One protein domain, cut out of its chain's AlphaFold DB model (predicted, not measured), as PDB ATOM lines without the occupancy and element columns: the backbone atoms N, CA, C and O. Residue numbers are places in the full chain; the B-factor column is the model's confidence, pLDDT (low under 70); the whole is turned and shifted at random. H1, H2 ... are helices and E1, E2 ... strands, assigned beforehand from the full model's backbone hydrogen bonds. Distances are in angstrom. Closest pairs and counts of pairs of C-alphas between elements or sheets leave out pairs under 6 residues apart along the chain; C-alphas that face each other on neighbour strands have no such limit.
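Overview. This is residues 13 to 87 of the 87 residues of an uncharacterized protein of Vibrio sp. 10N.286.49.B3 (UniProt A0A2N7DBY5). The model is an elongated body with a helix pair at one end and two small strand hairpins at the other. H1 and H4 pack side by side, running opposite ways; E1 with E2 and E3 with E4 make the hairpins, H2 packs beside E1, and the short H3 sits in between, near the middle of the length. The printed part has 75 residues with four named helices and four named strands, in the order H1, H2, E1, E2, H3, E3, E4, H4, and its class is mixed, helices and strands. Each hairpin is an antiparallel sheet of two strands. The whole is only just compact, close to loose, with a radius of gyration of the C-alphas of 13.4 A and spans of 41 by 22 by 18 A.

Arrangement. E1, residues 37 to 40, and E2, residues 43 to 46, form an antiparallel hairpin at 144 degrees, with N 38 and O 45 at 2.8 A and N 45 and O 38 at 2.8 A, within hydrogen-bond range. E3, residues 60 to 63, and E4, residues 69 to 71, form the other antiparallel hairpin, at 159 degrees, with N 61 and O 70 at 3.0 A and N 70 and O 62 at 2.9 A. Between the sheets, the closest C-alphas of E2 and E4 are those of Tyr 44 and Val 69, 5.5 A apart, while E1 and E3 are apart. The closest C-alphas of H2, residues 28 to 33, and E1 are those of Leu 31 and Leu 37, at 5.4 A; H2 and E2 are near each other, with 6 pairs of C-alphas within 10 A. H3, residues 54 to 57, touches H1, residues 13 to 23, with the C-alphas of Ser 21 and His 55 closest at 4.6 A. H1 also touches H4, residues 76 to 85, at a shallow tilt of 27 degrees, opposite ways, with the C-alphas of Ala 23 and Gln 79 closest at 5.1 A. In H1, H2 and H4 every O i to N i+4 pair is within hydrogen-bond range; H3 is too short for such a pair.

Along the chain. H1 begins at C-alpha 13, (17.360, -57.736, -36.076), and measures 15.0 A. H2 measures 8.5 A, E1 9.3 A, E2 10.2 A, H3 4.9 A, E3 7.8 A and E4 6.6 A. E2 begins at C-alpha 43, (9.016, -31.167, -20.539). H4 measures 14.4 A and ends at C-alpha 85, (11.968, -61.787, -31.020).

Size, cuts and confidence. The C-alphas of Asp 66 and Lys 87, the two farthest apart, are 43.2 A from each other. The printed part has no cut and no long link; the link from E2 to H3 is short, the others tight. Mean pLDDT of the printed part is 83.8, and residues 86 to 87 are under 70.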
ATOM      1  N   GLU A  13      16.296 -58.359 -36.870       79.19
ATOM      2  CA  GLU A  13      17.360 -57.736 -36.076       79.19
ATOM      3  C   GLU A  13      17.133 -56.235 -35.848       79.19
ATOM      4  O   GLU A  13      17.257 -55.756 -34.722       79.19
ATOM      5  N   GLU A  14      16.712 -55.504 -36.883       78.00
ATOM      6  CA  GLU A  14      16.388 -54.075 -36.800       78.00
ATOM      7  C   GLU A  14      15.138 -53.829 -35.942       78.00
ATOM      8  O   GLU A  14      15.103 -52.900 -35.128       78.00
ATOM      9  N   ILE A  15      14.130 -54.707 -36.042       79.75
ATOM     10  CA  ILE A  15      12.952 -54.671 -35.161       79.75
ATOM     11  C   ILE A  15      13.370 -54.939 -33.713       79.75
ATOM     12  O   ILE A  15      12.941 -54.220 -32.809       79.75
ATOM     13  N   LEU A  16      14.223 -55.939 -33.476       81.50
ATOM     14  CA  LEU A  16      14.709 -56.275 -32.140       81.50
ATOM     15  C   LEU A  16      15.514 -55.119 -31.530       81.50
ATOM     16  O   LEU A  16      15.315 -54.785 -30.361       81.50
ATOM     17  N   LYS A  17      16.383 -54.477 -32.316       79.88
ATOM     18  CA  LYS A  17      17.176 -53.316 -31.895       79.88
ATOM     19  C   LYS A  17      16.280 -52.140 -31.507       79.88
ATOM     20  O   LYS A  17      16.418 -51.613 -30.401       79.88
ATOM     21  N   LYS A  18      15.298 -51.796 -32.348       78.44
ATOM     22  CA  LYS A  18      14.300 -50.760 -32.031       78.44
ATOM     23  C   LYS A  18      13.455 -51.122 -30.812       78.44
ATOM     24  O   LYS A  18      13.211 -50.271 -29.963       78.44
ATOM     25  N   ALA A  19      13.039 -52.377 -30.672       80.00
ATOM     26  CA  ALA A  19      12.251 -52.820 -29.526       80.00
ATOM     27  C   ALA A  19      13.046 -52.717 -28.211       80.00
ATOM     28  O   ALA A  19      12.505 -52.234 -27.217       80.00
ATOM     29  N   LYS A  20      14.334 -53.091 -28.210       80.38
ATOM     30  CA  LYS A  20      15.237 -52.928 -27.055       80.38
ATOM     31  C   LYS A  20      15.422 -51.456 -26.690       80.38
ATOM     32  O   LYS A  20      15.295 -51.092 -25.521       80.38
ATOM     33  N   SER A  21      15.644 -50.614 -27.694       79.94
ATOM     34  CA  SER A  21      15.729 -49.162 -27.537       79.94
ATOM     35  C   SER A  21      14.460 -48.596 -26.876       79.94
ATOM     36  O   SER A  21      14.522 -47.961 -25.822       79.94
ATOM     37  N   LEU A  22      13.277 -48.962 -27.382       77.69
ATOM     38  CA  LEU A  22      11.986 -48.537 -26.833       77.69
ATOM     39  C   LEU A  22      11.685 -49.100 -25.433       77.69
ATOM     40  O   LEU A  22      11.001 -48.447 -24.637       77.69
ATOM     41  N   ALA A  23      12.195 -50.284 -25.105       80.56
ATOM     42  CA  ALA A  23      12.032 -50.897 -23.791       80.56
ATOM     43  C   ALA A  23      12.939 -50.269 -22.717       80.56
ATOM     44  O   ALA A  23      12.547 -50.211 -21.554       80.56
ATOM     45  N   THR A  24      14.098 -49.728 -23.104       82.88
ATOM     46  CA  THR A  24      15.100 -49.180 -22.173       82.88
ATOM     47  C   THR A  24      14.607 -47.878 -21.531       82.88
ATOM     48  O   THR A  24      14.370 -46.912 -22.258       82.88
ATOM     49  N   PRO A  25      14.397 -47.799 -20.205       83.56
ATOM     50  CA  PRO A  25      13.965 -46.560 -19.559       83.56
ATOM     51  C   PRO A  25      15.010 -45.449 -19.744       83.56
ATOM     52  O   PRO A  25      16.204 -45.715 -19.723       83.56
ATOM     53  N   ILE A  26      14.545 -44.213 -19.949       86.38
ATOM     54  CA  ILE A  26      15.424 -43.037 -20.023       86.38
ATOM     55  C   ILE A  26      15.607 -42.508 -18.605       86.38
ATOM     56  O   ILE A  26      14.613 -42.227 -17.931       86.38
ATOM     57  N   ASP A  27      16.856 -42.332 -18.191       88.75
ATOM     58  CA  ASP A  27      17.197 -41.760 -16.892       88.75
ATOM     59  C   ASP A  27      17.290 -40.229 -16.988       88.75
ATOM     60  O   ASP A  27      18.347 -39.643 -17.225       88.75
ATOM     61  N   PHE A  28      16.133 -39.562 -16.927       86.81
ATOM     62  CA  PHE A  28      16.052 -38.115 -17.148       86.81
ATOM     63  C   PHE A  28      16.824 -37.309 -16.101       86.81
ATOM     64  O   PHE A  28      17.381 -36.271 -16.450       86.81
ATOM     65  N   ASP A  29      16.873 -37.774 -14.852       88.94
ATOM     66  CA  ASP A  29      17.597 -37.101 -13.772       88.94
ATOM     67  C   ASP A  29      19.105 -37.081 -14.043       88.94
ATOM     68  O   ASP A  29      19.728 -36.025 -13.936       88.94
ATOM     69  N   VAL A  30      19.671 -38.203 -14.505       90.50
ATOM     70  CA  VAL A  30      21.078 -38.276 -14.933       90.50
ATOM     71  C   VAL A  30      21.332 -37.333 -16.104       90.50
ATOM     72  O   VAL A  30      22.247 -36.517 -16.049       90.50
ATOM     73  N   LEU A  31      20.488 -37.366 -17.138       90.69
ATOM     74  CA  LEU A  31      20.671 -36.510 -18.313       90.69
ATOM     75  C   LEU A  31      20.568 -35.014 -17.978       90.69
ATOM     76  O   LEU A  31      21.230 -34.195 -18.616       90.69
ATOM     77  N   VAL A  32      19.748 -34.644 -16.993       91.44
ATOM     78  CA  VAL A  32      19.681 -33.265 -16.496       91.44
ATOM     79  C   VAL A  32      20.924 -32.916 -15.677       91.44
ATOM     80  O   VAL A  32      21.503 -31.852 -15.889       91.44
ATOM     81  N   ALA A  33      21.376 -33.812 -14.796       91.81
ATOM     82  CA  ALA A  33      22.582 -33.616 -13.992       91.81
ATOM     83  C   ALA A  33      23.855 -33.494 -14.851       91.81
ATOM     84  O   ALA A  33      24.731 -32.686 -14.552       91.81
ATOM     85  N   GLU A  34      23.937 -34.237 -15.956       91.19
ATOM     86  CA  GLU A  34      25.052 -34.182 -16.908       91.19
ATOM     87  C   GLU A  34      25.014 -32.962 -17.847       91.19
ATOM     88  O   GLU A  34      25.920 -32.788 -18.675       91.19
ATOM     89  N   GLY A  35      23.969 -32.130 -17.746       91.06
ATOM     90  CA  GLY A  35      23.759 -30.965 -18.606       91.06
ATOM     91  C   GLY A  35      23.385 -31.324 -20.047       91.06
ATOM     92  O   GLY A  35      23.554 -30.505 -20.946       91.06
ATOM     93  N   ILE A  36      22.897 -32.543 -20.289       92.50
ATOM     94  CA  ILE A  36      22.449 -33.018 -21.609       92.50
ATOM     95  C   ILE A  36      21.012 -32.559 -21.868       92.50
ATOM     96  O   ILE A  36      20.667 -32.152 -22.982       92.50
ATOM     97  N   LEU A  37      20.174 -32.612 -20.833       92.56
ATOM     98  CA  LEU A  37      18.800 -32.131 -20.838       92.56
ATOM     99  C   LEU A  37      18.629 -30.963 -19.866       92.56
ATOM    100  O   LEU A  37      19.264 -30.886 -18.824       92.56
ATOM    101  N   GLU A  38      17.691 -30.081 -20.176       91.94
ATOM    102  CA  GLU A  38      17.242 -29.021 -19.280       91.94
ATOM    103  C   GLU A  38      15.751 -29.206 -19.002       91.94
ATOM    104  O   GLU A  38      14.934 -29.244 -19.928       91.94
ATOM    105  N   LYS A  39      15.360 -29.311 -17.732       89.00
ATOM    106  CA  LYS A  39      13.944 -29.399 -17.365       89.00
ATOM    107  C   LYS A  39      13.261 -28.045 -17.591       89.00
ATOM    108  O   LYS A  39      13.617 -27.043 -16.975       89.00
ATOM    109  N   LYS A  40      12.240 -28.012 -18.451       86.12
ATOM    110  CA  LYS A  40      11.404 -26.834 -18.739       86.12
ATOM    111  C   LYS A  40       9.942 -27.147 -18.424       86.12
ATOM    112  O   LYS A  40       9.181 -27.589 -19.289       86.12
ATOM    113  N   GLY A  41       9.537 -26.897 -17.178       83.75
ATOM    114  CA  GLY A  41       8.179 -27.170 -16.699       83.75
ATOM    115  C   GLY A  41       7.843 -28.662 -16.770       83.75
ATOM    116  O   GLY A  41       8.492 -29.473 -16.114       83.75
ATOM    117  N   LEU A  42       6.845 -29.019 -17.585       79.31
ATOM    118  CA  LEU A  42       6.396 -30.405 -17.801       79.31
ATOM    119  C   LEU A  42       7.171 -31.157 -18.901       79.31
ATOM    120  O   LEU A  42       6.801 -32.276 -19.250       79.31
ATOM    121  N   GLY A  43       8.209 -30.552 -19.484       84.25
ATOM    122  CA  GLY A  43       9.016 -31.167 -20.539       84.25
ATOM    123  C   GLY A  43      10.512 -30.948 -20.348       84.25
ATOM    124  O   GLY A  43      10.950 -30.349 -19.366       84.25
ATOM    125  N   TYR A  44      11.289 -31.413 -21.325       90.50
ATOM    126  CA  TYR A  44      12.744 -31.280 -21.345       90.50
ATOM    127  C   TYR A  44      13.191 -30.584 -22.626       90.50
ATOM    128  O   TYR A  44      12.566 -30.749 -23.669       90.50
ATOM    129  N   LYS A  45      14.277 -29.827 -22.569       91.81
ATOM    130  CA  LYS A  45      14.976 -29.282 -23.732       91.81
ATOM    131  C   LYS A  45      16.299 -30.020 -23.881       91.81
ATOM    132  O   LYS A  45      16.980 -30.244 -22.887       91.81
ATOM    133  N   ILE A  46      16.656 -30.413 -25.100       91.12
ATOM    134  CA  ILE A  46      17.968 -31.010 -25.366       91.12
ATOM    135  C   ILE A  46      18.989 -29.875 -25.446       91.12
ATOM    136  O   ILE A  46      18.856 -28.994 -26.295       91.12
ATOM    137  N   LEU A  47      19.975 -29.895 -24.553       91.31
ATOM    138  CA  LEU A  47      21.125 -28.992 -24.584       91.31
ATOM    139  C   LEU A  47      22.243 -29.574 -25.451       91.31
ATOM    140  O   LEU A  47      22.839 -28.850 -26.244       91.31
ATOM    141  N   ASP A  48      22.474 -30.886 -25.351       90.56
ATOM    142  CA  ASP A  48      23.502 -31.583 -26.124       90.56
ATOM    143  C   ASP A  48      22.948 -32.850 -26.791       90.56
ATOM    144  O   ASP A  48      22.795 -33.909 -26.185       90.56
ATOM    145  N   MET A  49      22.659 -32.752 -28.090       86.56
ATOM    146  CA  MET A  49      22.129 -33.877 -28.864       86.56
ATOM    147  C   MET A  49      23.179 -34.960 -29.151       86.56
ATOM    148  O   MET A  49      22.809 -36.103 -29.423       86.56
ATOM    149  N   LYS A  50      24.478 -34.636 -29.089       88.44
ATOM    150  CA  LYS A  50      25.558 -35.606 -29.332       88.44
ATOM    151  C   LYS A  50      25.746 -36.523 -28.131       88.44
ATOM    152  O   LYS A  50      25.949 -37.718 -28.319       88.44
ATOM    153  N   ARG A  51      25.631 -35.968 -26.921       89.00
ATOM    154  CA  ARG A  51      25.728 -36.716 -25.658       89.00
ATOM    155  C   ARG A  51      24.446 -37.459 -25.289       89.00
ATOM    156  O   ARG A  51      24.481 -38.329 -24.427       89.00
ATOM    157  N   LEU A  52      23.326 -37.155 -25.947       88.56
ATOM    158  CA  LEU A  52      22.075 -37.869 -25.717       88.56
ATOM    159  C   LEU A  52      22.226 -39.353 -26.118       88.56
ATOM    160  O   LEU A  52      22.665 -39.635 -27.238       88.56
ATOM    161  N   PRO A  53      21.845 -40.308 -25.256       88.12
ATOM    162  CA  PRO A  53      21.957 -41.719 -25.583       88.12
ATOM    163  C   PRO A  53      20.987 -42.096 -26.706       88.12
ATOM    164  O   PRO A  53      19.885 -41.550 -26.814       88.12
ATOM    165  N   ASP A  54      21.376 -43.060 -27.540       86.25
ATOM    166  CA  ASP A  54      20.619 -43.395 -28.752       86.25
ATOM    167  C   ASP A  54      19.203 -43.896 -28.447       86.25
ATOM    168  O   ASP A  54      18.254 -43.518 -29.128       86.25
ATOM    169  N   HIS A  55      19.021 -44.624 -27.341       83.12
ATOM    170  CA  HIS A  55      17.691 -45.058 -26.918       83.12
ATOM    171  C   HIS A  55      16.769 -43.902 -26.504       83.12
ATOM    172  O   HIS A  55      15.547 -44.017 -26.595       83.12
ATOM    173  N   ALA A  56      17.329 -42.774 -26.055       86.75
ATOM    174  CA  ALA A  56      16.553 -41.570 -25.790       86.75
ATOM    175  C   ALA A  56      16.236 -40.823 -27.092       86.75
ATOM    176  O   ALA A  56      15.109 -40.349 -27.240       86.75
ATOM    177  N   LYS A  57      17.176 -40.775 -28.054       87.62
ATOM    178  CA  LYS A  57      16.946 -40.204 -29.398       87.62
ATOM    179  C   LYS A  57      15.804 -40.915 -30.121       87.62
ATOM    180  O   LYS A  57      14.883 -40.253 -30.590       87.62
ATOM    181  N   ASP A  58      15.815 -42.246 -30.126       84.50
ATOM    182  CA  ASP A  58      14.775 -43.078 -30.753       84.50
ATOM    183  C   ASP A  58      13.384 -42.864 -30.142       84.50
ATOM    184  O   ASP A  58      12.359 -43.140 -30.767       84.50
ATOM    185  N   LYS A  59      13.335 -42.375 -28.902       85.12
ATOM    186  CA  LYS A  59      12.096 -42.109 -28.178       85.12
ATOM    187  C   LYS A  59      11.559 -40.705 -28.382       85.12
ATOM    188  O   LYS A  59      10.467 -40.435 -27.877       85.12
ATOM    189  N   ILE A  60      12.268 -39.824 -29.088       88.12
ATOM    190  CA  ILE A  60      11.783 -38.479 -29.394       88.12
ATOM    191  C   ILE A  60      10.592 -38.597 -30.345       88.12
ATOM    192  O   ILE A  60      10.732 -38.984 -31.498       88.12
ATOM    193  N   ILE A  61       9.405 -38.242 -29.852       87.00
ATOM    194  CA  ILE A  61       8.158 -38.280 -30.636       87.00
ATOM    195  C   ILE A  61       7.743 -36.906 -31.156       87.00
ATOM    196  O   ILE A  61       6.780 -36.788 -31.908       87.00
ATOM    197  N   GLY A  62       8.436 -35.852 -30.733       85.25
ATOM    198  CA  GLY A  62       8.163 -34.510 -31.215       85.25
ATOM    199  C   GLY A  62       8.934 -33.443 -30.460       85.25
ATOM    200  O   GLY A  62       9.298 -33.606 -29.292       85.25
ATOM    201  N   ILE A  63       9.134 -32.328 -31.151       87.81
ATOM    202  CA  ILE A  63       9.711 -31.103 -30.615       87.81
ATOM    203  C   ILE A  63       8.628 -30.030 -30.731       87.81
ATOM    204  O   ILE A  63       8.042 -29.829 -31.791       87.81
ATOM    205  N   SER A  64       8.306 -29.395 -29.614       85.81
ATOM    206  CA  SER A  64       7.332 -28.305 -29.550       85.81
ATOM    207  C   SER A  64       7.960 -27.025 -30.106       85.81
ATOM    208  O   SER A  64       9.177 -26.877 -30.050       85.81
ATOM    209  N   ALA A  65       7.147 -26.063 -30.554       83.12
ATOM    210  CA  ALA A  65       7.636 -24.776 -31.073       83.12
ATOM    211  C   ALA A  65       8.544 -24.010 -30.082       83.12
ATOM    212  O   ALA A  65       9.457 -23.307 -30.489       83.12
ATOM    213  N   ASP A  66       8.339 -24.218 -28.778       82.00
ATOM    214  CA  ASP A  66       9.139 -23.657 -27.675       82.00
ATOM    215  C   ASP A  66      10.488 -24.388 -27.448       82.00
ATOM    216  O   ASP A  66      11.193 -24.147 -26.471       82.00
ATOM    217  N   GLY A  67      10.837 -25.360 -28.299       83.69
ATOM    218  CA  GLY A  67      12.053 -26.176 -28.172       83.69
ATOM    219  C   GLY A  67      11.964 -27.311 -27.143       83.69
ATOM    220  O   GLY A  67      12.973 -27.941 -26.829       83.69
ATOM    221  N   LYS A  68      10.768 -27.593 -26.609       88.62
ATOM    222  CA  LYS A  68      10.529 -28.700 -25.665       88.62
ATOM    223  C   LYS A  68      10.377 -30.029 -26.392       88.62
ATOM    224  O   LYS A  68       9.510 -30.173 -27.254       88.62
ATOM    225  N   VAL A  69      11.143 -31.021 -25.976       88.94
ATOM    226  CA  VAL A  69      11.150 -32.377 -26.514       88.94
ATOM    227  C   VAL A  69      10.225 -33.275 -25.702       88.94
ATOM    228  O   VAL A  69      10.243 -33.277 -24.468       88.94
ATOM    229  N   LYS A  70       9.398 -34.045 -26.413       86.75
ATOM    230  CA  LYS A  70       8.549 -35.090 -25.841       86.75
ATOM    231  C   LYS A  70       9.160 -36.451 -26.137       86.75
ATOM    232  O   LYS A  70       9.461 -36.766 -27.288       86.75
ATOM    233  N   PHE A  71       9.278 -37.263 -25.095       86.56
ATOM    234  CA  PHE A  71       9.738 -38.641 -25.192       86.56
ATOM    235  C   PHE A  71       8.553 -39.597 -25.050       86.56
ATOM    236  O   PHE A  71       7.669 -39.391 -24.214       86.56
ATOM    237  N   SER A  72       8.535 -40.655 -25.854       83.62
ATOM    238  CA  SER A  72       7.638 -41.785 -25.632       83.62
ATOM    239  C   SER A  72       8.025 -42.523 -24.349       83.62
ATOM    240  O   SER A  72       9.200 -42.666 -24.005       83.62
ATOM    241  N   LYS A  73       7.018 -43.004 -23.614       77.94
ATOM    242  CA  LYS A  73       7.251 -43.829 -22.425       77.94
ATOM    243  C   LYS A  73       7.798 -45.191 -22.841       77.94
ATOM    244  O   LYS A  73       7.377 -45.749 -23.853       77.94
ATOM    245  N   ALA A  74       8.669 -45.765 -22.013       76.94
ATOM    246  CA  ALA A  74       8.954 -47.192 -22.107       76.94
ATOM    247  C   ALA A  74       7.642 -47.968 -21.909       76.94
ATOM    248  O   ALA A  74       6.926 -47.749 -20.928       76.94
ATOM    249  N   THR A  75       7.290 -48.835 -22.858       74.25
ATOM    250  CA  THR A  75       6.050 -49.617 -22.783       74.25
ATOM    251  C   THR A  75       6.354 -51.081 -22.508       74.25
ATOM    252  O   THR A  75       7.289 -51.659 -23.062       74.25
ATOM    253  N   LYS A  76       5.501 -51.725 -21.702       75.62
ATOM    254  CA  LYS A  76       5.554 -53.181 -21.484       75.62
ATOM    255  C   LYS A  76       5.411 -53.956 -22.800       75.62
ATOM    256  O   LYS A  76       5.946 -55.051 -22.931       75.62
ATOM    257  N   SER A  77       4.711 -53.389 -23.783       74.12
ATOM    258  CA  SER A  77       4.554 -53.975 -25.117       74.12
ATOM    259  C   SER A  77       5.866 -54.010 -25.904       74.12
ATOM    260  O   SER A  77       6.144 -55.021 -26.543       74.12
ATOM    261  N   ALA A  78       6.707 -52.972 -25.809       74.69
ATOM    262  CA  ALA A  78       8.047 -52.994 -26.402       74.69
ATOM    263  C   ALA A  78       8.915 -54.096 -25.774       74.69
ATOM    264  O   ALA A  78       9.536 -54.869 -26.497       74.69
ATOM    265  N   GLN A  79       8.865 -54.256 -24.447       76.19
ATOM    266  CA  GLN A  79       9.564 -55.346 -23.757       76.19
ATOM    267  C   GLN A  79       9.070 -56.736 -24.201       76.19
ATOM    268  O   GLN A  79       9.879 -57.622 -24.455       76.19
ATOM    269  N   LYS A  80       7.752 -56.923 -24.365       78.75
ATOM    270  CA  LYS A  80       7.174 -58.180 -24.880       78.75
ATOM    271  C   LYS A  80       7.637 -58.505 -26.301       78.75
ATOM    272  O   LYS A  80       7.842 -59.674 -26.618       78.75
ATOM    273  N   LEU A  81       7.790 -57.494 -27.158       76.75
ATOM    274  CA  LEU A  81       8.328 -57.680 -28.506       76.75
ATOM    275  C   LEU A  81       9.788 -58.137 -28.469       76.75
ATOM    276  O   LEU A  81      10.138 -59.054 -29.205       76.75
ATOM    277  N   VAL A  82      10.613 -57.565 -27.585       78.44
ATOM    278  CA  VAL A  82      11.997 -58.028 -27.374       78.44
ATOM    279  C   VAL A  82      12.024 -59.499 -26.972       78.44
ATOM    280  O   VAL A  82      12.770 -60.275 -27.564       78.44
ATOM    281  N   ASP A  83      11.185 -59.888 -26.014       78.69
ATOM    282  CA  ASP A  83      11.111 -61.259 -25.500       78.69
ATOM    283  C   ASP A  83      10.714 -62.260 -26.599       78.69
ATOM    284  O   ASP A  83      11.352 -63.294 -26.792       78.69
ATOM    285  N   LYS A  84       9.706 -61.899 -27.405       77.94
ATOM    286  CA  LYS A  84       9.207 -62.727 -28.510       77.94
ATOM    287  C   LYS A  84      10.206 -62.859 -29.662       77.94
ATOM    288  O   LYS A  84      10.221 -63.886 -30.329       77.94
ATOM    289  N   LEU A  85      10.998 -61.821 -29.921       72.69
ATOM    290  CA  LEU A  85      11.968 -61.787 -31.020       72.69
ATOM    291  C   LEU A  85      13.345 -62.341 -30.625       72.69
ATOM    292  O   LEU A  85      14.146 -62.613 -31.517       72.69
ATOM    293  N   SER A  86      13.614 -62.503 -29.325       67.62
ATOM    294  CA  SER A  86      14.845 -63.121 -28.801       67.62
ATOM    295  C   SER A  86      14.745 -64.648 -28.655       67.62
ATOM    296  O   SER A  86      15.754 -65.286 -28.369       67.62
ATOM    297  N   LYS A  87      13.548 -65.216 -28.848       57.38
ATOM    298  CA  LYS A  87      13.310 -66.648 -29.073       57.38
ATOM    299  C   LYS A  87      13.409 -66.997 -30.562       57.38
ATOM    300  O   LYS A  87      13.694 -68.180 -30.821       57.38
TER     301      LYS A  87